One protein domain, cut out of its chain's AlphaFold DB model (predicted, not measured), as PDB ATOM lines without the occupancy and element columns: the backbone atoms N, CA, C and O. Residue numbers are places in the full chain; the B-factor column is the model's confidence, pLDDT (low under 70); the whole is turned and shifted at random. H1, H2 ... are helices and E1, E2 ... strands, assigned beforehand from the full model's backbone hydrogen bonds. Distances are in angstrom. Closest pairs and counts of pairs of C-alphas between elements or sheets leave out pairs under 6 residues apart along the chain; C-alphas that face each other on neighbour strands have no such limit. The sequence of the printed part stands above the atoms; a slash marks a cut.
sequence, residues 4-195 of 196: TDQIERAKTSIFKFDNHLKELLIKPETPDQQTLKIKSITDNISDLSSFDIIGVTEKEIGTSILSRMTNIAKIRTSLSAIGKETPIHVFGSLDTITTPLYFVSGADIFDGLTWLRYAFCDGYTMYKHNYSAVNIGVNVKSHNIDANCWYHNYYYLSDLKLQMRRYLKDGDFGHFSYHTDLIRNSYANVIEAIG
ATOM      1  N   THR A   4      54.133  89.347 130.183       97.62
ATOM      2  CA  THR A   4      52.917  88.630 130.591       97.62
ATOM      3  C   THR A   4      51.845  88.715 129.508       97.62
ATOM      4  O   THR A   4      51.262  87.708 129.121       97.62
ATOM      5  N   ASP A   5      51.665  89.899 128.925       97.81
ATOM      6  CA  ASP A   5      50.689  90.129 127.862       97.81
ATOM      7  C   ASP A   5      51.120  89.458 126.547       97.81
ATOM      8  O   ASP A   5      50.275  88.970 125.795       97.81
ATOM      9  N   GLN A   6      52.429  89.401 126.259       97.62
ATOM     10  CA  GLN A   6      52.967  88.642 125.121       97.62
ATOM     11  C   GLN A   6      52.669  87.145 125.257       97.62
ATOM     12  O   GLN A   6      52.188  86.535 124.299       97.62
ATOM     13  N   ILE A   7      52.900  86.583 126.444       97.50
ATOM     14  CA  ILE A   7      52.637  85.177 126.769       97.50
ATOM     15  C   ILE A   7      51.147  84.866 126.628       97.50
ATOM     16  O   ILE A   7      50.783  83.958 125.881       97.50
ATOM     17  N   GLU A   8      50.277  85.637 127.281       96.88
ATOM     18  CA  GLU A   8      48.831  85.388 127.266       96.88
ATOM     19  C   GLU A   8      48.231  85.553 125.865       96.88
ATOM     20  O   GLU A   8      47.439  84.723 125.398       96.88
ATOM     21  N   ARG A   9      48.667  86.573 125.118       96.12
ATOM     22  CA  ARG A   9      48.260  86.744 123.718       96.12
ATOM     23  C   ARG A   9      48.695  85.564 122.847       96.12
ATOM     24  O   ARG A   9      47.939  85.135 121.972       96.12
ATOM     25  N   ALA A  10      49.900  85.043 123.055       95.31
ATOM     26  CA  ALA A  10      50.383  83.894 122.303       95.31
ATOM     27  C   ALA A  10      49.613  82.622 122.684       95.31
ATOM     28  O   ALA A  10      49.082  81.964 121.789       95.31
ATOM     29  N   LYS A  11      49.433  82.340 123.984       94.12
ATOM     30  CA  LYS A  11      48.633  81.207 124.483       94.12
ATOM     31  C   LYS A  11      47.228  81.201 123.875       94.12
ATOM     32  O   LYS A  11      46.827  80.223 123.245       94.12
ATOM     33  N   THR A  12      46.512  82.322 123.936       92.94
ATOM     34  CA  THR A  12      45.148  82.444 123.375       92.94
ATOM     35  C   THR A  12      45.064  82.270 121.851       92.94
ATOM     36  O   THR A  12      43.986  81.963 121.322       92.94
ATOM     37  N   SER A  13      46.180  82.445 121.139       87.81
ATOM     38  CA  SER A  13      46.252  82.344 119.679       87.81
ATOM     39  C   SER A  13      46.678  80.954 119.204       87.81
ATOM     40  O   SER A  13      46.025  80.398 118.322       87.81
ATOM     41  N   ILE A  14      47.746  80.388 119.778       88.56
ATOM     42  CA  ILE A  14      48.402  79.183 119.237       88.56
ATOM     43  C   ILE A  14      48.114  77.903 120.033       88.56
ATOM     44  O   ILE A  14      48.222  76.817 119.471       88.56
ATOM     45  N   PHE A  15      47.675  77.986 121.297       88.06
ATOM     46  CA  PHE A  15      47.381  76.787 122.106       88.06
ATOM     47  C   PHE A  15      46.038  76.137 121.753       88.06
ATOM     48  O   PHE A  15      45.697  75.094 122.288       88.06
ATOM     49  N   LYS A  16      45.285  76.715 120.812       88.56
ATOM     50  CA  LYS A  16      44.100  76.077 120.217       88.56
ATOM     51  C   LYS A  16      44.460  74.932 119.263       88.56
ATOM     52  O   LYS A  16      43.568  74.238 118.786       88.56
ATOM     53  N   PHE A  17      45.746  74.775 118.943       86.06
ATOM     54  CA  PHE A  17      46.248  73.773 118.015       86.06
ATOM     55  C   PHE A  17      47.169  72.793 118.749       86.06
ATOM     56  O   PHE A  17      48.332  73.097 119.018       86.06
ATOM     57  N   ASP A  18      46.665  71.592 119.032       81.69
ATOM     58  CA  ASP A  18      47.393  70.607 119.844       81.69
ATOM     59  C   ASP A  18      48.597  69.982 119.115       81.69
ATOM     60  O   ASP A  18      49.602  69.669 119.745       81.69
ATOM     61  N   ASN A  19      48.550  69.889 117.780       87.44
ATOM     62  CA  ASN A  19      49.549  69.175 116.966       87.44
ATOM     63  C   ASN A  19      50.597  70.076 116.286       87.44
ATOM     64  O   ASN A  19      51.201  69.673 115.293       87.44
ATOM     65  N   HIS A  20      50.795  71.301 116.773       89.94
ATOM     66  CA  HIS A  20      51.797  72.220 116.230       89.94
ATOM     67  C   HIS A  20      52.827  72.581 117.295       89.94
ATOM     68  O   HIS A  20      52.472  72.745 118.466       89.94
ATOM     69  N   LEU A  21      54.080  72.735 116.854       93.25
ATOM     70  CA  LEU A  21      55.133  73.347 117.656       93.25
ATOM     71  C   LEU A  21      54.776  74.810 117.918       93.25
ATOM     72  O   LEU A  21      54.387  75.549 117.008       93.25
ATOM     73  N   LYS A  22      54.903  75.211 119.175       95.88
ATOM     74  CA  LYS A  22      54.518  76.518 119.691       95.88
ATOM     75  C   LYS A  22      55.786  77.265 120.042       95.88
ATOM     76  O   LYS A  22      56.418  76.988 121.055       95.88
ATOM     77  N   GLU A  23      56.145  78.221 119.205       96.88
ATOM     78  CA  GLU A  23      57.271  79.108 119.452       96.88
ATOM     79  C   GLU A  23      56.771  80.508 119.803       96.88
ATOM     80  O   GLU A  23      55.893  81.051 119.126       96.88
ATOM     81  N   LEU A  24      57.351  81.103 120.845       97.62
ATOM     82  CA  LEU A  24      57.136  82.509 121.171       97.62
ATOM     83  C   LEU A  24      58.415  83.309 120.940       97.62
ATOM     84  O   LEU A  24      59.373  83.178 121.694       97.62
ATOM     85  N   LEU A  25      58.393  84.204 119.950       97.88
ATOM     86  CA  LEU A  25      59.413  85.239 119.800       97.88
ATOM     87  C   LEU A  25      59.141  86.387 120.780       97.88
ATOM     88  O   LEU A  25      58.199  87.162 120.598       97.88
ATOM     89  N   ILE A  26      59.996  86.519 121.790       98.25
ATOM     90  CA  ILE A  26      59.920  87.588 122.786       98.25
ATOM     91  C   ILE A  26      60.416  88.897 122.165       98.25
ATOM     92  O   ILE A  26      61.490  88.951 121.558       98.25
ATOM     93  N   LYS A  27      59.641  89.972 122.339       97.81
ATOM     94  CA  LYS A  27      59.956  91.325 121.856       97.81
ATOM     95  C   LYS A  27      60.126  92.317 123.015       97.81
ATOM     96  O   LYS A  27      59.629  92.066 124.116       97.81
ATOM     97  N   PRO A  28      60.780  93.469 122.778       97.94
ATOM     98  CA  PRO A  28      60.833  94.556 123.747       97.94
ATOM     99  C   PRO A  28      59.455  94.979 124.279       97.94
ATOM    100  O   PRO A  28      58.441  94.950 123.575       97.94
ATOM    101  N   GLU A  29      59.412  95.380 125.549       97.69
ATOM    102  CA  GLU A  29      58.147  95.632 126.246       97.69
ATOM    103  C   GLU A  29      57.535  97.001 125.946       97.69
ATOM    104  O   GLU A  29      56.344  97.207 126.191       97.69
ATOM    105  N   THR A  30      58.302  97.932 125.390       96.06
ATOM    106  CA  THR A  30      57.825  99.258 124.984       96.06
ATOM    107  C   THR A  30      58.343  99.597 123.583       96.06
ATOM    108  O   THR A  30      59.343  99.016 123.158       96.06
ATOM    109  N   PRO A  31      57.683 100.513 122.848       92.12
ATOM    110  CA  PRO A  31      58.120 100.904 121.504       92.12
ATOM    111  C   PRO A  31      59.546 101.472 121.446       92.12
ATOM    112  O   PRO A  31      60.251 101.236 120.471       92.12
ATOM    113  N   ASP A  32      59.976 102.176 122.496       94.56
ATOM    114  CA  ASP A  32      61.286 102.845 122.549       94.56
ATOM    115  C   ASP A  32      62.411 101.939 123.078       94.56
ATOM    116  O   ASP A  32      63.590 102.295 123.042       94.56
ATOM    117  N   GLN A  33      62.064 100.757 123.594       95.25
ATOM    118  CA  GLN A  33      63.028  99.813 124.138       95.25
ATOM    119  C   GLN A  33      63.710  99.040 123.000       95.25
ATOM    120  O   GLN A  33      63.068  98.328 122.235       95.25
ATOM    121  N   GLN A  34      65.038  99.141 122.921       95.06
ATOM    122  CA  GLN A  34      65.822  98.474 121.874       95.06
ATOM    123  C   GLN A  34      66.197  97.028 122.217       95.06
ATOM    124  O   GLN A  34      66.357  96.207 121.317       95.06
ATOM    125  N   THR A  35      66.349  96.711 123.505       97.75
ATOM    126  CA  THR A  35      66.805  95.398 123.979       97.75
ATOM    127  C   THR A  35      65.779  94.701 124.855       97.75
ATOM    128  O   THR A  35      64.882  95.331 125.398       97.75
ATOM    129  N   LEU A  36      65.875  93.388 125.022       98.19
ATOM    130  CA  LEU A  36      64.992  92.625 125.899       98.19
ATOM    131  C   LEU A  36      65.274  92.931 127.378       98.19
ATOM    132  O   LEU A  36      66.423  93.073 127.799       98.19
ATOM    133  N   LYS A  37      64.218  92.978 128.197       97.81
ATOM    134  CA  LYS A  37      64.348  93.032 129.659       97.81
ATOM    135  C   LYS A  37      64.532  91.615 130.190       97.81
ATOM    136  O   LYS A  37      63.562  90.922 130.474       97.81
ATOM    137  N   ILE A  38      65.785  91.190 130.331       98.12
ATOM    138  CA  ILE A  38      66.118  89.810 130.723       98.12
ATOM    139  C   ILE A  38      65.505  89.426 132.064       98.12
ATOM    140  O   ILE A  38      64.976  88.330 132.178       98.12
ATOM    141  N   LYS A  39      65.480  90.344 133.038       97.62
ATOM    142  CA  LYS A  39      64.828  90.091 134.325       97.62
ATOM    143  C   LYS A  39      63.346  89.735 134.168       97.62
ATOM    144  O   LYS A  39      62.897  88.760 134.748       97.62
ATOM    145  N   SER A  40      62.607  90.455 133.321       98.12
ATOM    146  CA  SER A  40      61.211  90.110 133.035       98.12
ATOM    147  C   SER A  40      61.079  88.710 132.428       98.12
ATOM    148  O   SER A  40      60.134  87.998 132.748       98.12
ATOM    149  N   ILE A  41      62.017  88.301 131.566       98.44
ATOM    150  CA  ILE A  41      62.040  86.954 130.973       98.44
ATOM    151  C   ILE A  41      62.277  85.897 132.053       98.44
ATOM    152  O   ILE A  41      61.505  84.947 132.148       98.44
ATOM    153  N   THR A  42      63.305  86.071 132.884       98.19
ATOM    154  CA  THR A  42      63.655  85.105 133.935       98.19
ATOM    155  C   THR A  42      62.581  85.020 135.021       98.19
ATOM    156  O   THR A  42      62.257  83.922 135.465       98.19
ATOM    157  N   ASP A  43      61.953  86.143 135.383       98.31
ATOM    158  CA  ASP A  43      60.858  86.187 136.363       98.31
ATOM    159  C   ASP A  43      59.589  85.465 135.849       98.31
ATOM    160  O   ASP A  43      58.762  85.028 136.645       98.31
ATOM    161  N   ASN A  44      59.442  85.297 134.526       98.31
ATOM    162  CA  ASN A  44      58.307  84.621 133.878       98.31
ATOM    163  C   ASN A  44      58.709  83.287 133.215       98.31
ATOM    164  O   ASN A  44      57.992  82.771 132.352       98.31
ATOM    165  N   ILE A  45      59.854  82.708 133.595       98.12
ATOM    166  CA  ILE A  45      60.431  81.564 132.877       98.12
ATOM    167  C   ILE A  45      59.549  80.309 132.929       98.12
ATOM    168  O   ILE A  45      59.468  79.566 131.952       98.12
ATOM    169  N   SER A  46      58.823  80.103 134.033       97.00
ATOM    170  CA  SER A  46      57.891  78.980 134.181       97.00
ATOM    171  C   SER A  46      56.774  79.037 133.139       97.00
ATOM    172  O   SER A  46      56.489  78.033 132.487       97.00
ATOM    173  N   ASP A  47      56.180  80.212 132.927       96.56
ATOM    174  CA  ASP A  47      55.138  80.403 131.920       96.56
ATOM    175  C   ASP A  47      55.680  80.284 130.495       96.56
ATOM    176  O   ASP A  47      55.043  79.670 129.636       96.56
ATOM    177  N   LEU A  48      56.878  80.816 130.241       97.00
ATOM    178  CA  LEU A  48      57.555  80.675 128.950       97.00
ATOM    179  C   LEU A  48      57.896  79.216 128.627       97.00
ATOM    180  O   LEU A  48      57.842  78.821 127.466       97.00
ATOM    181  N   SER A  49      58.173  78.387 129.635       94.50
ATOM    182  CA  SER A  49      58.459  76.961 129.437       94.50
ATOM    183  C   SER A  49      57.248  76.129 128.984       94.50
ATOM    184  O   SER A  49      57.395  74.940 128.705       94.50
ATOM    185  N   SER A  50      56.051  76.732 128.912       94.44
ATOM    186  CA  SER A  50      54.868  76.106 128.302       94.44
ATOM    187  C   SER A  50      54.909  76.093 126.770       94.44
ATOM    188  O   SER A  50      54.163  75.337 126.150       94.44
ATOM    189  N   PHE A  51      55.763  76.921 126.164       96.81
ATOM    190  CA  PHE A  51      56.042  76.900 124.733       96.81
ATOM    191  C   PHE A  51      57.080  75.821 124.420       96.81
ATOM    192  O   PHE A  51      57.953  75.518 125.236       96.81
ATOM    193  N   ASP A  52      57.004  75.267 123.213       97.12
ATOM    194  CA  ASP A  52      57.961  74.270 122.743       97.12
ATOM    195  C   ASP A  52      59.328  74.904 122.452       97.12
ATOM    196  O   ASP A  52      60.339  74.218 122.539       97.12
ATOM    197  N   ILE A  53      59.368  76.196 122.093       98.38
ATOM    198  CA  ILE A  53      60.589  76.954 121.770       98.38
ATOM    199  C   ILE A  53      60.447  78.403 122.266       98.38
ATOM    200  O   ILE A  53      59.390  79.026 122.110       98.38
ATOM    201  N   ILE A  54      61.529  78.964 122.812       98.50
ATOM    202  CA  ILE A  54      61.627  80.383 123.172       98.50
ATOM    203  C   ILE A  54      62.510  81.103 122.152       98.50
ATOM    204  O   ILE A  54      63.700  80.828 122.032       98.50
ATOM    205  N   GLY A  55      61.926  82.059 121.438       98.44
ATOM    206  CA  GLY A  55      62.594  82.862 120.425       98.44
ATOM    207  C   GLY A  55      63.082  84.209 120.949       98.44
ATOM    208  O   GLY A  55      62.359  84.914 121.657       98.44
ATOM    209  N   VAL A  56      64.278  84.621 120.535       98.62
ATOM    210  CA  VAL A  56      64.863  85.943 120.816       98.62
ATOM    211  C   VAL A  56      65.542  86.487 119.562       98.62
ATOM    212  O   VAL A  56      66.168  85.742 118.823       98.62
ATOM    213  N   THR A  57      65.449  87.789 119.286       98.19
ATOM    214  CA  THR A  57      66.202  88.385 118.166       98.19
ATOM    215  C   THR A  57      67.629  88.721 118.596       98.19
ATOM    216  O   THR A  57      67.817  89.391 119.612       98.19
ATOM    217  N   GLU A  58      68.633  88.346 117.795       97.81
ATOM    218  CA  GLU A  58      70.057  88.557 118.113       97.81
ATOM    219  C   GLU A  58      70.384  90.016 118.489       97.81
ATOM    220  O   GLU A  58      71.047  90.296 119.487       97.81
ATOM    221  N   LYS A  59      69.873  90.979 117.713       96.25
ATOM    222  CA  LYS A  59      70.118  92.410 117.955       96.25
ATOM    223  C   LYS A  59      69.441  92.945 119.224       96.25
ATOM    224  O   LYS A  59      69.838  93.992 119.720       96.25
ATOM    225  N   GLU A  60      68.405  92.264 119.708       98.19
ATOM    226  CA  GLU A  60      67.582  92.716 120.834       98.19
ATOM    227  C   GLU A  60      68.002  92.037 122.140       98.19
ATOM    228  O   GLU A  60      67.815  92.608 123.209       98.19
ATOM    229  N   ILE A  61      68.614  90.850 122.103       98.31
ATOM    230  CA  ILE A  61      69.035  90.164 123.332       98.31
ATOM    231  C   ILE A  61      70.255  90.816 124.004       98.31
ATOM    232  O   ILE A  61      70.500  90.574 125.180       98.31
ATOM    233  N   GLY A  62      70.999  91.690 123.321       97.62
ATOM    234  CA  GLY A  62      72.117  92.416 123.929       97.62
ATOM    235  C   GLY A  62      72.813  93.400 122.987       97.62
ATOM    236  O   GLY A  62      72.711  93.300 121.761       97.62
ATOM    237  N   THR A  63      73.545  94.349 123.573       97.06
ATOM    238  CA  THR A  63      74.232  95.453 122.872       97.06
ATOM    239  C   THR A  63      75.676  95.137 122.478       97.06
ATOM    240  O   THR A  63      76.261  95.831 121.652       97.06
ATOM    241  N   SER A  64      76.248  94.074 123.038       97.50
ATOM    242  CA  SER A  64      77.574  93.531 122.725       97.50
ATOM    243  C   SER A  64      77.528  92.005 122.649       97.50
ATOM    244  O   SER A  64      76.621  91.397 123.221       97.50
ATOM    245  N   ILE A  65      78.521  91.381 122.006       97.94
ATOM    246  CA  ILE A  65      78.634  89.912 121.925       97.94
ATOM    247  C   ILE A  65      78.578  89.294 123.327       97.94
ATOM    248  O   ILE A  65      77.730  88.439 123.571       97.94
ATOM    249  N   LEU A  66      79.391  89.795 124.266       98.44
ATOM    250  CA  LEU A  66      79.390  89.311 125.646       98.44
ATOM    251  C   LEU A  66      78.011  89.469 126.296       98.44
ATOM    252  O   LEU A  66      77.492  88.506 126.838       98.44
ATOM    253  N   SER A  67      77.362  90.635 126.180       98.31
ATOM    254  CA  SER A  67      76.032  90.823 126.784       98.31
ATOM    255  C   SER A  67      74.975  89.879 126.199       98.31
ATOM    256  O   SER A  67      74.124  89.398 126.939       98.31
ATOM    257  N   ARG A  68      75.035  89.575 124.894       98.69
ATOM    258  CA  ARG A  68      74.125  88.622 124.241       98.69
ATOM    259  C   ARG A  68      74.362  87.218 124.778       98.69
ATOM    260  O   ARG A  68      73.408  86.580 125.204       98.69
ATOM    261  N   MET A  69      75.622  86.784 124.828       98.81
ATOM    262  CA  MET A  69      76.013  85.500 125.410       98.81
ATOM    263  C   MET A  69      75.556  85.382 126.871       98.81
ATOM    264  O   MET A  69      74.842  84.446 127.219       98.81
ATOM    265  N   THR A  70      75.866  86.373 127.712       98.75
ATOM    266  CA  THR A  70      75.448  86.420 129.122       98.75
ATOM    267  C   THR A  70      73.930  86.362 129.274       98.75
ATOM    268  O   THR A  70      73.418  85.695 130.169       98.75
ATOM    269  N   ASN A  71      73.183  87.048 128.412       98.75
ATOM    270  CA  ASN A  71      71.727  87.069 128.490       98.75
ATOM    271  C   ASN A  71      71.095  85.752 128.021       98.75
ATOM    272  O   ASN A  71      70.117  85.319 128.626       98.75
ATOM    273  N   ILE A  72      71.674  85.085 127.016       98.88
ATOM    274  CA  ILE A  72      71.299  83.713 126.634       98.88
ATOM    275  C   ILE A  72      71.563  82.761 127.805       98.88
ATOM    276  O   ILE A  72      70.657  82.028 128.200       98.88
ATOM    277  N   ALA A  73      72.749  82.839 128.417       98.75
ATOM    278  CA  ALA A  73      73.117  82.010 129.562       98.75
ATOM    279  C   ALA A  73      72.148  82.199 130.737       98.75
ATOM    280  O   ALA A  73      71.659  81.222 131.286       98.75
ATOM    281  N   LYS A  74      71.753  83.437 131.060       98.69
ATOM    282  CA  LYS A  74      70.749  83.714 132.107       98.69
ATOM    283  C   LYS A  74      69.397  83.054 131.836       98.69
ATOM    284  O   LYS A  74      68.773  82.549 132.770       98.69
ATOM    285  N   ILE A  75      68.940  83.051 130.581       98.69
ATOM    286  CA  ILE A  75      67.695  82.368 130.197       98.69
ATOM    287  C   ILE A  75      67.871  80.854 130.352       98.69
ATOM    288  O   ILE A  75      67.033  80.218 130.991       98.69
ATOM    289  N   ARG A  76      68.975  80.288 129.845       98.44
ATOM    290  CA  ARG A  76      69.296  78.858 129.974       98.44
ATOM    291  C   ARG A  76      69.374  78.421 131.438       98.44
ATOM    292  O   ARG A  76      68.669  77.493 131.812       98.44
ATOM    293  N   THR A  77      70.132  79.120 132.280       97.94
ATOM    294  CA  THR A  77      70.239  78.826 133.718       97.94
ATOM    295  C   THR A  77      68.877  78.905 134.407       97.94
ATOM    296  O   THR A  77      68.559  78.049 135.228       97.94
ATOM    297  N   SER A  78      68.026  79.869 134.032       98.12
ATOM    298  CA  SER A  78      66.666  79.980 134.582       98.12
ATOM    299  C   SER A  78      65.761  78.811 134.171       98.12
ATOM    300  O   SER A  78      64.964  78.353 134.985       98.12
ATOM    301  N   LEU A  79      65.889  78.300 132.939       98.44
ATOM    302  CA  LEU A  79      65.188  77.089 132.486       98.44
ATOM    303  C   LEU A  79      65.693  75.844 133.223       98.44
ATOM    304  O   LEU A  79      64.893  75.074 133.756       98.44
ATOM    305  N   SER A  80      67.013  75.675 133.320       97.19
ATOM    306  CA  SER A  80      67.623  74.540 134.020       97.19
ATOM    307  C   SER A  80      67.267  74.529 135.510       97.19
ATOM    308  O   SER A  80      66.992  73.464 136.060       97.19
ATOM    309  N   ALA A  81      67.170  75.697 136.154       97.50
ATOM    310  CA  ALA A  81      66.761  75.821 137.555       97.50
ATOM    311  C   ALA A  81      65.335  75.302 137.826       97.50
ATOM    312  O   ALA A  81      65.045  74.859 138.937       97.50
ATOM    313  N   ILE A  82      64.457  75.311 136.816       97.56
ATOM    314  CA  ILE A  82      63.109  74.721 136.890       97.56
ATOM    315  C   ILE A  82      63.023  73.337 136.219       97.56
ATOM    316  O   ILE A  82      61.925  72.827 135.992       97.56
ATOM    317  N   GLY A  83      64.166  72.724 135.890       97.56
ATOM    318  CA  GLY A  83      64.252  71.397 135.272       97.56
ATOM    319  C   GLY A  83      63.713  71.338 133.841       97.56
ATOM    320  O   GLY A  83      63.181  70.305 133.427       97.56
ATOM    321  N   LYS A  84      63.780  72.448 133.097       97.31
ATOM    322  CA  LYS A  84      63.296  72.550 131.716       97.31
ATOM    323  C   LYS A  84      64.455  72.660 130.736       97.31
ATOM    324  O   LYS A  84      65.390  73.418 130.946       97.31
ATOM    325  N   GLU A  85      64.310  71.967 129.610       95.75
ATOM    326  CA  GLU A  85      65.258  71.985 128.491       95.75
ATOM    327  C   GLU A  85      64.679  72.680 127.251       95.75
ATOM    328  O   GLU A  85      65.058  72.369 126.126       95.75
ATOM    329  N   THR A  86      63.729  73.603 127.442       98.06
ATOM    330  CA  THR A  86      63.085  74.332 126.341       98.06
ATOM    331  C   THR A  86      64.148  74.980 125.439       98.06
ATOM    332  O   THR A  86      64.962  75.759 125.939       98.06
ATOM    333  N   PRO A  87      64.179  74.672 124.129       98.50
ATOM    334  CA  PRO A  87      65.130  75.260 123.197       98.50
ATOM    335  C   PRO A  87      65.043  76.786 123.131       98.50
ATOM    336  O   PRO A  87      63.949  77.358 123.093       98.50
ATOM    337  N   ILE A  88      66.204  77.430 123.043       98.81
ATOM    338  CA  ILE A  88      66.346  78.864 122.794       98.81
ATOM    339  C   ILE A  88      66.726  79.064 121.325       98.81
ATOM    340  O   ILE A  88      67.787  78.627 120.871       98.81
ATOM    341  N   HIS A  89      65.868  79.754 120.581       98.81
ATOM    342  CA  HIS A  89      66.096  80.124 119.190       98.81
ATOM    343  C   HIS A  89      66.585  81.569 119.088       98.81
ATOM    344  O   HIS A  89      65.878  82.509 119.460       98.81
ATOM    345  N   VAL A  90      67.793  81.757 118.556       98.62
ATOM    346  CA  VAL A  90      68.346  83.082 118.258       98.62
ATOM    347  C   VAL A  90      68.053  83.447 116.806       98.62
ATOM    348  O   VAL A  90      68.718  82.974 115.885       98.62
ATOM    349  N   PHE A  91      67.088  84.344 116.623       98.06
ATOM    350  CA  PHE A  91      66.693  84.835 115.313       98.06
ATOM    351  C   PHE A  91      67.734  85.778 114.716       98.06
ATOM    352  O   PHE A  91      68.090  86.795 115.332       98.06
ATOM    353  N   GLY A  92      68.137  85.495 113.479       94.44
ATOM    354  CA  GLY A  92      69.049  86.334 112.699       94.44
ATOM    355  C   GLY A  92      70.542  86.102 112.956       94.44
ATOM    356  O   GLY A  92      71.348  86.881 112.447       94.44
ATOM    357  N   SER A  93      70.913  85.043 113.683       89.69
ATOM    358  CA  SER A  93      72.294  84.570 113.817       89.69
ATOM    359  C   SER A  93      72.458  83.214 113.128       89.69
ATOM    360  O   SER A  93      71.894  82.216 113.562       89.69
ATOM    361  N   LEU A  94      73.262  83.175 112.062       94.88
ATOM    362  CA  LEU A  94      73.734  81.938 111.433       94.88
ATOM    363  C   LEU A  94      75.040  82.222 110.686       94.88
ATOM    364  O   LEU A  94      75.055  82.392 109.462       94.88
ATOM    365  N   ASP A  95      76.124  82.356 111.439       95.06
ATOM    366  CA  ASP A  95      77.452  82.697 110.934       95.06
ATOM    367  C   ASP A  95      78.551  81.830 111.568       95.06
ATOM    368  O   ASP A  95      78.295  80.916 112.346       95.06
ATOM    369  N   THR A  96      79.794  82.069 111.165       97.50
ATOM    370  CA  THR A  96      80.938  81.221 111.514       97.50
ATOM    371  C   THR A  96      81.506  81.459 112.915       97.50
ATOM    372  O   THR A  96      82.241  80.602 113.403       97.50
ATOM    373  N   ILE A  97      81.168  82.578 113.569       97.12
ATOM    374  CA  ILE A  97      81.762  83.017 114.840       97.12
ATOM    375  C   ILE A  97      80.698  83.145 115.929       97.12
ATOM    376  O   ILE A  97      80.831  82.528 116.983       97.12
ATOM    377  N   THR A  98      79.637  83.926 115.709       97.38
ATOM    378  CA  THR A  98      78.658  84.214 116.770       97.38
ATOM    379  C   THR A  98      77.768  83.019 117.073       97.38
ATOM    380  O   THR A  98      77.411  82.809 118.228       97.38
ATOM    381  N   THR A  99      77.477  82.177 116.080       98.19
ATOM    382  CA  THR A  99      76.678  80.964 116.278       98.19
ATOM    383  C   THR A  99      77.336  79.998 117.279       98.19
ATOM    384  O   THR A  99      76.670  79.651 118.252       98.19
ATOM    385  N   PRO A 100      78.627  79.612 117.152       98.44
ATOM    386  CA  PRO A 100      79.328  78.869 118.204       98.44
ATOM    387  C   PRO A 100      79.296  79.551 119.577       98.44
ATOM    388  O   PRO A 100      79.083  78.877 120.581       98.44
ATOM    389  N   LEU A 101      79.479  80.875 119.631       98.75
ATOM    390  CA  LEU A 101      79.480  81.633 120.887       98.75
ATOM    391  C   LEU A 101      78.120  81.574 121.597       98.75
ATOM    392  O   LEU A 101      78.043  81.297 122.793       98.75
ATOM    393  N   TYR A 102      77.033  81.800 120.867       98.81
ATOM    394  CA  TYR A 102      75.682  81.713 121.415       98.81
ATOM    395  C   TYR A 102      75.301  80.270 121.762       98.81
ATOM    396  O   TYR A 102      74.647  80.049 122.779       98.81
ATOM    397  N   PHE A 103      75.767  79.291 120.982       98.81
ATOM    398  CA  PHE A 103      75.581  77.870 121.263       98.81
ATOM    399  C   PHE A 103      76.196  77.462 122.605       98.81
ATOM    400  O   PHE A 103      75.488  76.944 123.464       98.81
ATOM    401  N   VAL A 104      77.478  77.770 122.843       98.56
ATOM    402  CA  VAL A 104      78.111  77.444 124.137       98.56
ATOM    403  C   VAL A 104      77.511  78.240 125.299       98.56
ATOM    404  O   VAL A 104      77.651  77.841 126.447       98.56
ATOM    405  N   SER A 105      76.799  79.335 125.009       98.44
ATOM    406  CA  SER A 105      76.046  80.110 126.004       98.44
ATOM    407  C   SER A 105      74.659  79.531 126.311       98.44
ATOM    408  O   SER A 105      73.983  80.048 127.195       98.44
ATOM    409  N   GLY A 106      74.216  78.486 125.600       98.19
ATOM    410  CA  GLY A 106      72.959  77.781 125.867       98.19
ATOM    411  C   GLY A 106      71.846  77.965 124.832       98.19
ATOM    412  O   GLY A 106      70.716  77.574 125.128       98.19
ATOM    413  N   ALA A 107      72.133  78.559 123.666       98.62
ATOM    414  CA  ALA A 107      71.203  78.606 122.534       98.62
ATOM    415  C   ALA A 107      71.261  77.337 121.667       98.62
ATOM    416  O   ALA A 107      72.312  76.715 121.525       98.62
ATOM    417  N   ASP A 108      70.139  76.990 121.037       98.31
ATOM    418  CA  ASP A 108      69.937  75.683 120.395       98.31
ATOM    419  C   ASP A 108      69.604  75.786 118.905       98.31
ATOM    420  O   ASP A 108      70.013  74.942 118.104       98.31
ATOM    421  N   ILE A 109      68.830  76.809 118.533       98.38
ATOM    422  CA  ILE A 109      68.315  76.995 117.176       98.38
ATOM    423  C   ILE A 109      68.833  78.326 116.640       98.38
ATOM    424  O   ILE A 109      68.845  79.339 117.341       98.38
ATOM    425  N   PHE A 110      69.264  78.302 115.383       98.12
ATOM    426  CA  PHE A 110      69.933  79.407 114.713       98.12
ATOM    427  C   PHE A 110      69.391  79.543 113.296       98.12
ATOM    428  O   PHE A 110      69.381  78.569 112.536       98.12
ATOM    429  N   ASP A 111      68.975  80.749 112.932       95.50
ATOM    430  CA  ASP A 111      68.543  81.082 111.583       95.50
ATOM    431  C   ASP A 111      69.153  82.410 111.121       95.50
ATOM    432  O   ASP A 111      69.586  83.255 111.901       95.50
ATOM    433  N   GLY A 112      69.202  82.609 109.810       94.38
ATOM    434  CA  GLY A 112      69.665  83.865 109.248       94.38
ATOM    435  C   GLY A 112      69.975  83.761 107.767       94.38
ATOM    436  O   GLY A 112      70.147  82.681 107.207       94.38
ATOM    437  N   LEU A 113      70.081  84.915 107.112       95.44
ATOM    438  CA  LEU A 113      70.417  84.992 105.687       95.44
ATOM    439  C   LEU A 113      71.927  85.078 105.432       95.44
ATOM    440  O   LEU A 113      72.340  85.177 104.277       95.44
ATOM    441  N   THR A 114      72.763  85.063 106.471       95.56
ATOM    442  CA  THR A 114      74.215  85.256 106.340       95.56
ATOM    443  C   THR A 114      74.844  84.200 105.433       95.56
ATOM    444  O   THR A 114      75.580  84.563 104.518       95.56
ATOM    445  N   TRP A 115      74.465  82.927 105.577       94.88
ATOM    446  CA  TRP A 115      74.932  81.839 104.706       94.88
ATOM    447  C   TRP A 115      74.492  81.987 103.237       94.88
ATOM    448  O   TRP A 115      75.119  81.426 102.343       94.88
ATOM    449  N   LEU A 116      73.440  82.764 102.957       95.12
ATOM    450  CA  LEU A 116      73.034  83.095 101.590       95.12
ATOM    451  C   LEU A 116      73.718  84.353 101.059       95.12
ATOM    452  O   LEU A 116      73.775  84.526  99.842       95.12
ATOM    453  N   ARG A 117      74.211  85.240 101.927       95.44
ATOM    454  CA  ARG A 117      74.769  86.558 101.566       95.44
ATOM    455  C   ARG A 117      76.295  86.587 101.527       95.44
ATOM    456  O   ARG A 117      76.858  87.371 100.769       95.44
ATOM    457  N   TYR A 118      76.948  85.713 102.278       97.06
ATOM    458  CA  TYR A 118      78.399  85.662 102.441       97.06
ATOM    459  C   TYR A 118      78.947  84.279 102.088       97.06
ATOM    460  O   TYR A 118      78.184  83.356 101.813       97.06
ATOM    461  N   ALA A 119      80.267  84.151 102.051       97.50
ATOM    462  CA  ALA A 119      80.979  82.882 101.972       97.50
ATOM    463  C   ALA A 119      81.578  82.549 103.343       97.50
ATOM    464  O   ALA A 119      82.041  83.451 104.047       97.50
ATOM    465  N   PHE A 120      81.566  81.273 103.707       97.50
ATOM    466  CA  PHE A 120      82.205  80.735 104.900       97.50
ATOM    467  C   PHE A 120      83.511  80.058 104.492       97.50
ATOM    468  O   PHE A 120      83.505  79.147 103.668       97.50
ATOM    469  N   CYS A 121      84.627  80.523 105.045       95.19
ATOM    470  CA  CYS A 121      85.961  80.024 104.720       95.19
ATOM    471  C   CYS A 121      86.849  80.138 105.955       95.19
ATOM    472  O   CYS A 121      86.923  81.214 106.545       95.19
ATOM    473  N   ASP A 122      87.488  79.038 106.347       94.38
ATOM    474  CA  ASP A 122      88.484  78.981 107.429       94.38
ATOM    475  C   ASP A 122      88.046  79.647 108.744       94.38
ATOM    476  O   ASP A 122      88.799  80.377 109.384       94.38
ATOM    477  N   GLY A 123      86.784  79.445 109.130       96.31
ATOM    478  CA  GLY A 123      86.223  80.044 110.340       96.31
ATOM    479  C   GLY A 123      85.716  81.477 110.178       96.31
ATOM    480  O   GLY A 123      85.289  82.074 111.161       96.31
ATOM    481  N   TYR A 124      85.745  82.051 108.976       96.88
ATOM    482  CA  TYR A 124      85.329  83.431 108.733       96.88
ATOM    483  C   TYR A 124      84.128  83.536 107.803       96.88
ATOM    484  O   TYR A 124      83.972  82.789 106.839       96.88
ATOM    485  N   THR A 125      83.318  84.559 108.062       96.75
ATOM    486  CA  THR A 125      82.255  85.028 107.176       96.75
ATOM    487  C   THR A 125      82.795  86.183 106.339       96.75
ATOM    488  O   THR A 125      83.124  87.237 106.880       96.75
ATOM    489  N   MET A 126      82.883  86.011 105.021       95.44
ATOM    490  CA  MET A 126      83.494  86.992 104.118       95.44
ATOM    491  C   MET A 126      82.634  87.290 102.890       95.44
ATOM    492  O   MET A 126      81.779  86.500 102.490       95.44
ATOM    493  N   TYR A 127      82.848  88.452 102.266       96.06
ATOM    494  CA  TYR A 127      82.160  88.807 101.023       96.06
ATOM    495  C   TYR A 127      82.440  87.770  99.931       96.06
ATOM    496  O   TYR A 127      83.595  87.444  99.655       96.06
ATOM    497  N   LYS A 128      81.384  87.295  99.260       95.50
ATOM    498  CA  LYS A 128      81.482  86.229  98.247       95.50
ATOM    499  C   LYS A 128      82.439  86.559  97.107       95.50
ATOM    500  O   LYS A 128      83.137  85.681  96.618       95.50
ATOM    501  N   HIS A 129      82.486  87.823  96.688       93.56
ATOM    502  CA  HIS A 129      83.397  88.259  95.630       93.56
ATOM    503  C   HIS A 129      84.864  88.179  96.063       93.56
ATOM    504  O   HIS A 129      85.698  87.772  95.261       93.56
ATOM    505  N   ASN A 130      85.167  88.465  97.333       95.12
ATOM    506  CA  ASN A 130      86.518  88.309  97.875       95.12
ATOM    507  C   ASN A 130      86.888  86.826  97.965       95.12
ATOM    508  O   ASN A 130      87.963  86.440  97.516       95.12
ATOM    509  N   TYR A 131      85.969  85.990  98.462       94.75
ATOM    510  CA  TYR A 131      86.155  84.539  98.471       94.75
ATOM    511  C   TYR A 131      86.415  83.997  97.061       94.75
ATOM    512  O   TYR A 131      87.379  83.267  96.862       94.75
ATOM    513  N   SER A 132      85.607  84.392  96.072       95.06
ATOM    514  CA  SER A 132      85.797  83.972  94.681       95.06
ATOM    515  C   SER A 132      87.135  84.437  94.131       95.06
ATOM    516  O   SER A 132      87.823  83.637  93.512       95.06
ATOM    517  N   ALA A 133      87.521  85.696  94.349       94.44
ATOM    518  CA  ALA A 133      88.777  86.234  93.834       94.44
ATOM    519  C   ALA A 133      90.000  85.440  94.322       94.44
ATOM    520  O   ALA A 133      90.943  85.264  93.556       94.44
ATOM    521  N   VAL A 134      89.955  84.937  95.561       93.12
ATOM    522  CA  VAL A 134      91.045  84.166  96.175       93.12
ATOM    523  C   VAL A 134      90.954  82.668  95.856       93.12
ATOM    524  O   VAL A 134      91.967  82.062  95.527       93.12
ATOM    525  N   ASN A 135      89.761  82.068  95.931       91.12
ATOM    526  CA  ASN A 135      89.601  80.607  95.968       91.12
ATOM    527  C   ASN A 135      89.057  79.977  94.677       91.12
ATOM    528  O   ASN A 135      89.185  78.770  94.498       91.12
ATOM    529  N   ILE A 136      88.427  80.752  93.787       90.44
ATOM    530  CA  ILE A 136      87.795  80.215  92.563       90.44
ATOM    531  C   ILE A 136      88.395  80.851  91.302       90.44
ATOM    532  O   ILE A 136      88.713  80.169  90.333       90.44
ATOM    533  N   GLY A 137      88.543  82.172  91.304       92.38
ATOM    534  CA  GLY A 137      89.042  82.979  90.202       92.38
ATOM    535  C   GLY A 137      88.245  84.271  90.010       92.38
ATOM    536  O   GLY A 137      87.059  84.369  90.332       92.38
ATOM    537  N   VAL A 138      88.906  85.272  89.428       94.69
ATOM    538  CA  VAL A 138      88.332  86.608  89.171       94.69
ATOM    539  C   VAL A 138      87.412  86.665  87.945       94.69
ATOM    540  O   VAL A 138      86.631  87.596  87.804       94.69
ATOM    541  N   ASN A 139      87.468  85.655  87.071       95.00
ATOM    542  CA  ASN A 139      86.694  85.600  85.821       95.00
ATOM    543  C   ASN A 139      85.346  84.863  85.968       95.00
ATOM    544  O   ASN A 139      84.670  84.580  84.977       95.00
ATOM    545  N   VAL A 140      84.959  84.503  87.193       94.56
ATOM    546  CA  VAL A 140      83.756  83.711  87.472       94.56
ATOM    547  C   VAL A 140      82.524  84.617  87.493       94.56
ATOM    548  O   VAL A 140      82.507  85.664  88.134       94.56
ATOM    549  N   LYS A 141      81.453  84.206  86.803       93.44
ATOM    550  CA  LYS A 141      80.175  84.936  86.793       93.44
ATOM    551  C   LYS A 141      79.493  84.864  88.162       93.44
ATOM    552  O   LYS A 141      79.464  83.798  88.770       93.44
ATOM    553  N   SER A 142      78.841  85.945  88.594       90.94
ATOM    554  CA  SER A 142      78.238  86.051  89.934       90.94
ATOM    555  C   SER A 142      77.283  84.912  90.304       90.94
ATOM    556  O   SER A 142      77.384  84.387  91.403       90.94
ATOM    557  N   HIS A 143      76.426  84.449  89.386       92.12
ATOM    558  CA  HIS A 143      75.513  83.331  89.678       92.12
ATOM    559  C   HIS A 143      76.253  82.014  89.967       92.12
ATOM    560  O   HIS A 143      75.794  81.211  90.776       92.12
ATOM    561  N   ASN A 144      77.418  81.801  89.347       93.50
ATOM    562  CA  ASN A 144      78.268  80.653  89.649       93.50
ATOM    563  C   ASN A 144      78.972  80.837  90.997       93.50
ATOM    564  O   ASN A 144      79.119  79.863  91.731       93.50
ATOM    565  N   ILE A 145      79.369  82.066  91.350       94.06
ATOM    566  CA  ILE A 145      79.905  82.374  92.685       94.06
ATOM    567  C   ILE A 145      78.857  82.041  93.749       94.06
ATOM    568  O   ILE A 145      79.165  81.344  94.710       94.06
ATOM    569  N   ASP A 146      77.617  82.492  93.563       94.75
ATOM    570  CA  ASP A 146      76.528  82.254  94.509       94.75
ATOM    571  C   ASP A 146      76.274  80.761  94.728       94.75
ATOM    572  O   ASP A 146      76.283  80.314  95.875       94.75
ATOM    573  N   ALA A 147      76.127  79.988  93.647       94.06
ATOM    574  CA  ALA A 147      75.899  78.547  93.726       94.06
ATOM    575  C   ALA A 147      77.037  77.812  94.459       94.06
ATOM    576  O   ALA A 147      76.768  76.989  95.335       94.06
ATOM    577  N   ASN A 148      78.297  78.142  94.152       93.06
ATOM    578  CA  ASN A 148      79.452  77.554  94.836       93.06
ATOM    579  C   ASN A 148      79.478  77.938  96.320       93.06
ATOM    580  O   ASN A 148      79.618  77.069  97.176       93.06
ATOM    581  N   CYS A 149      79.295  79.220  96.644       95.56
ATOM    582  CA  CYS A 149      79.280  79.690  98.028       95.56
ATOM    583  C   CYS A 149      78.178  79.010  98.843       95.56
ATOM    584  O   CYS A 149      78.443  78.546  99.945       95.56
ATOM    585  N   TRP A 150      76.955  78.899  98.321       96.00
ATOM    586  CA  TRP A 150      75.864  78.243  99.049       96.00
ATOM    587  C   TRP A 150      76.133  76.761  99.284       96.00
ATOM    588  O   TRP A 150      75.889  76.269 100.386       96.00
ATOM    589  N   TYR A 151      76.675  76.069  98.278       95.62
ATOM    590  CA  TYR A 151      77.104  74.683  98.411       95.62
ATOM    591  C   TYR A 151      78.154  74.543  99.521       95.62
ATOM    592  O   TYR A 151      77.946  73.785 100.465       95.62
ATOM    593  N   HIS A 152      79.234  75.327  99.481       95.75
ATOM    594  CA  HIS A 152      80.286  75.275 100.502       95.75
ATOM    595  C   HIS A 152      79.782  75.654 101.899       95.75
ATOM    596  O   HIS A 152      80.078  74.953 102.867       95.75
ATOM    597  N   ASN A 153      78.965  76.701 102.012       97.69
ATOM    598  CA  ASN A 153      78.396  77.131 103.288       97.69
ATOM    599  C   ASN A 153      77.509  76.048 103.907       97.69
ATOM    600  O   ASN A 153      77.535  75.862 105.121       97.69
ATOM    601  N   TYR A 154      76.749  75.310 103.094       97.06
ATOM    602  CA  TYR A 154      75.944  74.190 103.577       97.06
ATOM    603  C   TYR A 154      76.808  73.086 104.210       97.06
ATOM    604  O   TYR A 154      76.471  72.580 105.287       97.06
ATOM    605  N   TYR A 155      77.938  72.735 103.585       97.62
ATOM    606  CA  TYR A 155      78.873  71.765 104.164       97.62
ATOM    607  C   TYR A 155      79.552  72.306 105.418       97.62
ATOM    608  O   TYR A 155      79.633  71.580 106.406       97.62
ATOM    609  N   TYR A 156      79.950  73.581 105.417       98.00
ATOM    610  CA  TYR A 156      80.492  74.236 106.607       98.00
ATOM    611  C   TYR A 156      79.508  74.150 107.784       98.00
ATOM    612  O   TYR A 156      79.877  73.718 108.870       98.00
ATOM    613  N   LEU A 157      78.234  74.500 107.572       97.81
ATOM    614  CA  LEU A 157      77.200  74.428 108.611       97.81
ATOM    615  C   LEU A 157      76.934  72.987 109.069       97.81
ATOM    616  O   LEU A 157      76.687  72.738 110.251       97.81
ATOM    617  N   SER A 158      76.992  72.028 108.146       97.81
ATOM    618  CA  SER A 158      76.829  70.608 108.466       97.81
ATOM    619  C   SER A 158      77.961  70.086 109.348       97.81
ATOM    620  O   SER A 158      77.688  69.346 110.298       97.81
ATOM    621  N   ASP A 159      79.197  70.497 109.065       98.38
ATOM    622  CA  ASP A 159      80.365  70.174 109.881       98.38
ATOM    623  C   ASP A 159      80.326  70.901 111.230       98.38
ATOM    624  O   ASP A 159      80.482  70.269 112.272       98.38
ATOM    625  N   LEU A 160      79.975  72.190 111.251       98.25
ATOM    626  CA  LEU A 160      79.832  72.950 112.493       98.25
ATOM    627  C   LEU A 160      78.815  72.303 113.445       98.25
ATOM    628  O   LEU A 160      79.081  72.145 114.636       98.25
ATOM    629  N   LYS A 161      77.675  71.840 112.921       98.06
ATOM    630  CA  LYS A 161      76.688  71.072 113.697       98.06
ATOM    631  C   LYS A 161      77.286  69.783 114.279       98.06
ATOM    632  O   LYS A 161      76.918  69.379 115.382       98.06
ATOM    633  N   LEU A 162      78.169  69.101 113.548       98.50
ATOM    634  CA  LEU A 162      78.854  67.910 114.054       98.50
ATOM    635  C   LEU A 162      79.834  68.268 115.179       98.50
ATOM    636  O   LEU A 162      79.851  67.567 116.189       98.50
ATOM    637  N   GLN A 163      80.586  69.361 115.035       98.56
ATOM    638  CA  GLN A 163      81.486  69.883 116.070       98.56
ATOM    639  C   GLN A 163      80.716  70.229 117.356       98.56
ATOM    640  O   GLN A 163      81.059  69.730 118.425       98.56
ATOM    641  N   MET A 164      79.599  70.959 117.244       98.44
ATOM    642  CA  MET A 164      78.701  71.271 118.369       98.44
ATOM    643  C   MET A 164      78.198  70.007 119.076       98.44
ATOM    644  O   MET A 164      78.209  69.919 120.299       98.44
ATOM    645  N   ARG A 165      77.809  68.974 118.319       98.44
ATOM    646  CA  ARG A 165      77.378  67.687 118.892       98.44
ATOM    647  C   ARG A 165      78.493  66.925 119.597       98.44
ATOM    648  O   ARG A 165      78.194  66.150 120.498       98.44
ATOM    649  N   ARG A 166      79.744  67.075 119.158       98.62
ATOM    650  CA  ARG A 166      80.896  66.491 119.855       98.62
ATOM    651  C   ARG A 166      81.147  67.232 121.164       98.62
ATOM    652  O   ARG A 166      81.208  66.567 122.186       98.62
ATOM    653  N   TYR A 167      81.122  68.567 121.138       98.62
ATOM    654  CA  TYR A 167      81.195  69.399 122.343       98.62
ATOM    655  C   TYR A 167      80.143  69.010 123.392       98.62
ATOM    656  O   TYR A 167      80.474  68.876 124.561       98.62
ATOM    657  N   LEU A 168      78.892  68.729 123.002       97.62
ATOM    658  CA  LEU A 168      77.862  68.295 123.965       97.62
ATOM    659  C   LEU A 168      78.177  66.974 124.691       97.62
ATOM    660  O   LEU A 168      77.516  66.668 125.678       97.62
ATOM    661  N   LYS A 169      79.127  66.163 124.209       98.06
ATOM    662  CA  LYS A 169      79.468  64.882 124.848       98.06
ATOM    663  C   LYS A 169      80.412  65.040 126.034       98.06
ATOM    664  O   LYS A 169      80.316  64.245 126.965       98.06
ATOM    665  N   ASP A 170      81.334  65.993 125.972       97.81
ATOM    666  CA  ASP A 170      82.455  66.103 126.915       97.81
ATOM    667  C   ASP A 170      82.795  67.544 127.332       97.81
ATOM    668  O   ASP A 170      83.609  67.736 128.233       97.81
ATOM    669  N   GLY A 171      82.167  68.554 126.728       97.75
ATOM    670  CA  GLY A 171      82.453  69.967 126.974       97.75
ATOM    671  C   GLY A 171      83.793  70.442 126.404       97.75
ATOM    672  O   GLY A 171      84.247  71.529 126.762       97.75
ATOM    673  N   ASP A 172      84.451  69.664 125.537       98.31
ATOM    674  CA  ASP A 172      85.764  70.031 125.009       98.31
ATOM    675  C   ASP A 172      85.654  71.030 123.848       98.31
ATOM    676  O   ASP A 172      85.222  70.714 122.734       98.31
ATOM    677  N   PHE A 173      86.106  72.263 124.089       98.31
ATOM    678  CA  PHE A 173      86.207  73.301 123.059       98.31
ATOM    679  C   PHE A 173      87.130  72.903 121.892       98.31
ATOM    680  O   PHE A 173      87.005  73.469 120.805       98.31
ATOM    681  N   GLY A 174      88.028  71.928 122.082       98.25
ATOM    682  CA  GLY A 174      88.889  71.369 121.037       98.25
ATOM    683  C   GLY A 174      88.134  70.720 119.873       98.25
ATOM    684  O   GLY A 174      88.708  70.544 118.800       98.25
ATOM    685  N   HIS A 175      86.837  70.426 120.029       98.38
ATOM    686  CA  HIS A 175      85.997  69.952 118.924       98.38
ATOM    687  C   HIS A 175      85.689  71.024 117.877       98.38
ATOM    688  O   HIS A 175      85.309  70.669 116.760       98.38
ATOM    689  N   PHE A 176      85.830  72.310 118.216       98.38
ATOM    690  CA  PHE A 176      85.663  73.393 117.253       98.38
ATOM    691  C   PHE A 176      86.928  73.549 116.414       98.38
ATOM    692  O   PHE A 176      87.983  73.888 116.941       98.38
ATOM    693  N   SER A 177      86.815  73.344 115.100       97.56
ATOM    694  CA  SER A 177      87.968  73.393 114.182       97.56
ATOM    695  C   SER A 177      88.577  74.792 114.061       97.56
ATOM    696  O   SER A 177      89.743  74.932 113.701       97.56
ATOM    697  N   TYR A 178      87.785  75.827 114.347       98.25
ATOM    698  CA  TYR A 178      88.192  77.225 114.277       98.25
ATOM    699  C   TYR A 178      87.820  77.951 115.566       98.25
ATOM    700  O   TYR A 178      86.824  77.628 116.212       98.25
ATOM    701  N   HIS A 179      88.606  78.976 115.902       98.06
ATOM    702  CA  HIS A 179      88.332  79.911 117.001       98.06
ATOM    703  C   HIS A 179      88.199  79.277 118.392       98.06
ATOM    704  O   HIS A 179      87.596  79.884 119.271       98.06
ATOM    705  N   THR A 180      88.790  78.102 118.629       98.25
ATOM    706  CA  THR A 180      88.732  77.383 119.915       98.25
ATOM    707  C   THR A 180      89.010  78.287 121.116       98.25
ATOM    708  O   THR A 180      88.216  78.337 122.055       98.25
ATOM    709  N   ASP A 181      90.110  79.043 121.078       98.38
ATOM    710  CA  ASP A 181      90.505  79.909 122.191       98.38
ATOM    711  C   ASP A 181      89.557  81.097 122.363       98.38
ATOM    712  O   ASP A 181      89.224  81.460 123.488       98.38
ATOM    713  N   LEU A 182      89.059  81.673 121.263       98.44
ATOM    714  CA  LEU A 182      88.061  82.741 121.318       98.44
ATOM    715  C   LEU A 182      86.772  82.239 121.976       98.44
ATOM    716  O   LEU A 182      86.233  82.925 122.844       98.44
ATOM    717  N   ILE A 183      86.292  81.056 121.584       98.62
ATOM    718  CA  ILE A 183      85.068  80.462 122.130       98.62
ATOM    719  C   ILE A 183      85.257  80.157 123.620       98.62
ATOM    720  O   ILE A 183      84.441  80.595 124.430       98.62
ATOM    721  N   ARG A 184      86.358  79.491 123.993       98.62
ATOM    722  CA  ARG A 184      86.673  79.144 125.388       98.62
ATOM    723  C   ARG A 184      86.774  80.383 126.279       98.62
ATOM    724  O   ARG A 184      86.143  80.436 127.330       98.62
ATOM    725  N   ASN A 185      87.542  81.385 125.856       98.62
ATOM    726  CA  ASN A 185      87.751  82.599 126.646       98.62
ATOM    727  C   ASN A 185      86.458  83.415 126.764       98.62
ATOM    728  O   ASN A 185      86.155  83.954 127.823       98.62
ATOM    729  N   SER A 186      85.664  83.473 125.691       98.62
ATOM    730  CA  SER A 186      84.373  84.170 125.719       98.62
ATOM    731  C   SER A 186      83.373  83.459 126.632       98.62
ATOM    732  O   SER A 186      82.643  84.131 127.352       98.62
ATOM    733  N   TYR A 187      83.364  82.123 126.644       98.31
ATOM    734  CA  TYR A 187      82.572  81.338 127.592       98.31
ATOM    735  C   TYR A 187      83.005  81.594 129.043       98.31
ATOM    736  O   TYR A 187      82.156  81.864 129.886       98.31
ATOM    737  N   ALA A 188      84.310  81.614 129.335       98.25
ATOM    738  CA  ALA A 188      84.814  81.937 130.674       98.25
ATOM    739  C   ALA A 188      84.358  83.331 131.149       98.25
ATOM    740  O   ALA A 188      83.879  83.472 132.272       98.25
ATOM    741  N   ASN A 189      84.402  84.335 130.267       98.31
ATOM    742  CA  ASN A 189      83.898  85.679 130.572       98.31
ATOM    743  C   ASN A 189      82.386  85.695 130.861       98.31
ATOM    744  O   ASN A 189      81.908  86.535 131.620       98.31
ATOM    745  N   VAL A 190      81.609  84.799 130.240       98.25
ATOM    746  CA  VAL A 190      80.175  84.659 130.532       98.25
ATOM    747  C   VAL A 190      79.961  84.107 131.932       98.25
ATOM    748  O   VAL A 190      79.136  84.673 132.644       98.25
ATOM    749  N   ILE A 191      80.700  83.060 132.317       97.19
ATOM    750  CA  ILE A 191      80.638  82.463 133.661       97.19
ATOM    751  C   ILE A 191      80.965  83.516 134.731       97.19
ATOM    752  O   ILE A 191      80.174  83.738 135.646       97.19
ATOM    753  N   GLU A 192      82.041  84.283 134.534       96.62
ATOM    754  CA  GLU A 192      82.386  85.395 135.429       96.62
ATOM    755  C   GLU A 192      81.260  86.448 135.505       96.62
ATOM    756  O   GLU A 192      80.917  86.935 136.582       96.62
ATOM    757  N   ALA A 193      80.634  86.781 134.371       95.31
ATOM    758  CA  ALA A 193      79.582  87.793 134.307       95.31
ATOM    759  C   ALA A 193      78.231  87.356 134.909       95.31
ATOM    760  O   ALA A 193      77.413  88.224 135.243       95.31
ATOM    761  N   ILE A 194      77.951  86.052 135.002       92.56
ATOM    762  CA  ILE A 194      76.746  85.533 135.673       92.56
ATOM    763  C   ILE A 194      76.956  85.328 137.178       92.56
ATOM    764  O   ILE A 194      75.965  85.334 137.906       92.56
ATOM    765  N   GLY A 195      78.210  85.285 137.641       80.69
ATOM    766  CA  GLY A 195      78.557  85.158 139.057       80.69
ATOM    767  C   GLY A 195      78.555  83.719 139.575       80.69
ATOM    768  O   GLY A 195      78.295  83.533 140.764       80.69
TER     769      GLY A 195
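AT A GLANCE: This is residues 4 to 195 of the 196 residues of an uncharacterized protein of Desulfovibrio fructosivorans JJ (UniProt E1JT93). A larger and a smaller lobe are spanned by one long helix, H9. In the larger lobe a small sheet, E1 E2 E3, has H1 at its E1 edge and H5 beside E3, with H2, H3, H4, H6 and H10 gathered round H5; the smaller lobe is a head made of the hairpin E4 E5, with H7, H8 and the first part of H9 packed on it. The printed part has 192 residues with ten named helices and five named strands, in the order H1 E1 H2 H3 E2 H4 H5 E3 H6 H7 E4 E5 H8 H9 H10, and its class is mostly helix. The three-stranded sheet has the order E1 E2 E3 and is parallel, while E4 and E5 are antiparallel. The whole is compact, with a radius of gyration of the C-alphas of 18.5 A, and elongated in outline, spanning 56 by 36 by 36 A.

HOW THE PARTS SIT: H1, residues 4 to 14, only grazes the sheet of three strands, with its residues 6 to 14; its closest C-alphas to E1, residues 23 to 26, are those of Ala 10 and Leu 24, 7.0 A apart. E1 is parallel to E2, residues 53 to 57, with N 55 and O 24 at 2.8 A. E2 is the inner strand, and on its other side it is parallel to E3, residues 88 to 91, with N 89 and O 54 at 2.8 A. Residues 109 to 110 also pair with residues 89 to 90 of E3, parallel. H2, residues 38 to 43, and H3, residues 45 to 48, lie between E1 and E2 in the chain, and H4, residues 58 to 61, and H5, residues 65 to 81, between E2 and E3. Each set makes a strand-helix-strand unit, two parallel neighbour strands with helices between them, and both crossovers are right-handed. H5 is the hub. With its residues 71 to 78 it touches H2 at a shallow tilt of 5 degrees, the same way, closest at the C-alphas of Thr 42 and Ser 78, 6.0 A. It touches H3 at Leu 79 and Ile 45, C-alphas 6.5 A apart, and H4 at Arg 68 and Ile 61, C-alphas 5.4 A apart. H6, residues 98 to 104, touches H5 at a shallow tilt of 29 degrees, closest at the C-alphas of Met 69 and Tyr 102, 5.5 A. H7, residues 114 to 117, comes just before the hairpin of E4, residues 118 to 121, and E5, residues 124 to 127, where N 119 and O 126 are 2.8 A apart. H8, residues 128 to 135, touches H9, residues 142 to 170, about perpendicular at 84 degrees, with the C-alphas of Ser 132 and Ile 145 closest at 6.4 A. H9 touches H7 as well, at Asn 153 and Trp 115, C-alphas 6.0 A apart, and its Cys 149 comes within 5.4 A of Ala 119 of E4, C-alpha to C-alpha. H9 and H6 are close but not clearly touching. H10, residues 180 to 194, touches H5 at a steep tilt of 63 degrees, closest at the C-alphas of Thr 70 and Val 190, 5.2 A. Every O i to N i+4 pair is within hydrogen-bond range in H1, H2, H5, H6, H8 and H10, and 23 of 25 in H9; H3, H4 and H7 are too short for such a pair.

IN THESE COORDINATES: H1 begins at C-alpha 4, (52.917, 88.630, 130.591), and measures 15.4 A from first to last C-alpha. E2 measures 13.2 A and H5 24.2 A. H9, the longest helix, starts at C-alpha 142, (78.238, 86.051, 89.934), and runs 42.2 A. H10, 21.4 A long, ends at C-alpha 194, (76.746, 85.533, 135.673).

THE WHOLE: The two C-alphas farthest apart, those of Ile 82 and Asn 139, are 57.3 A apart. The printed part has no cut. The link from E1 to H2, with 11 residues, is long. The mean pLDDT of the printed part is 96.4, and no printed residue is under 70.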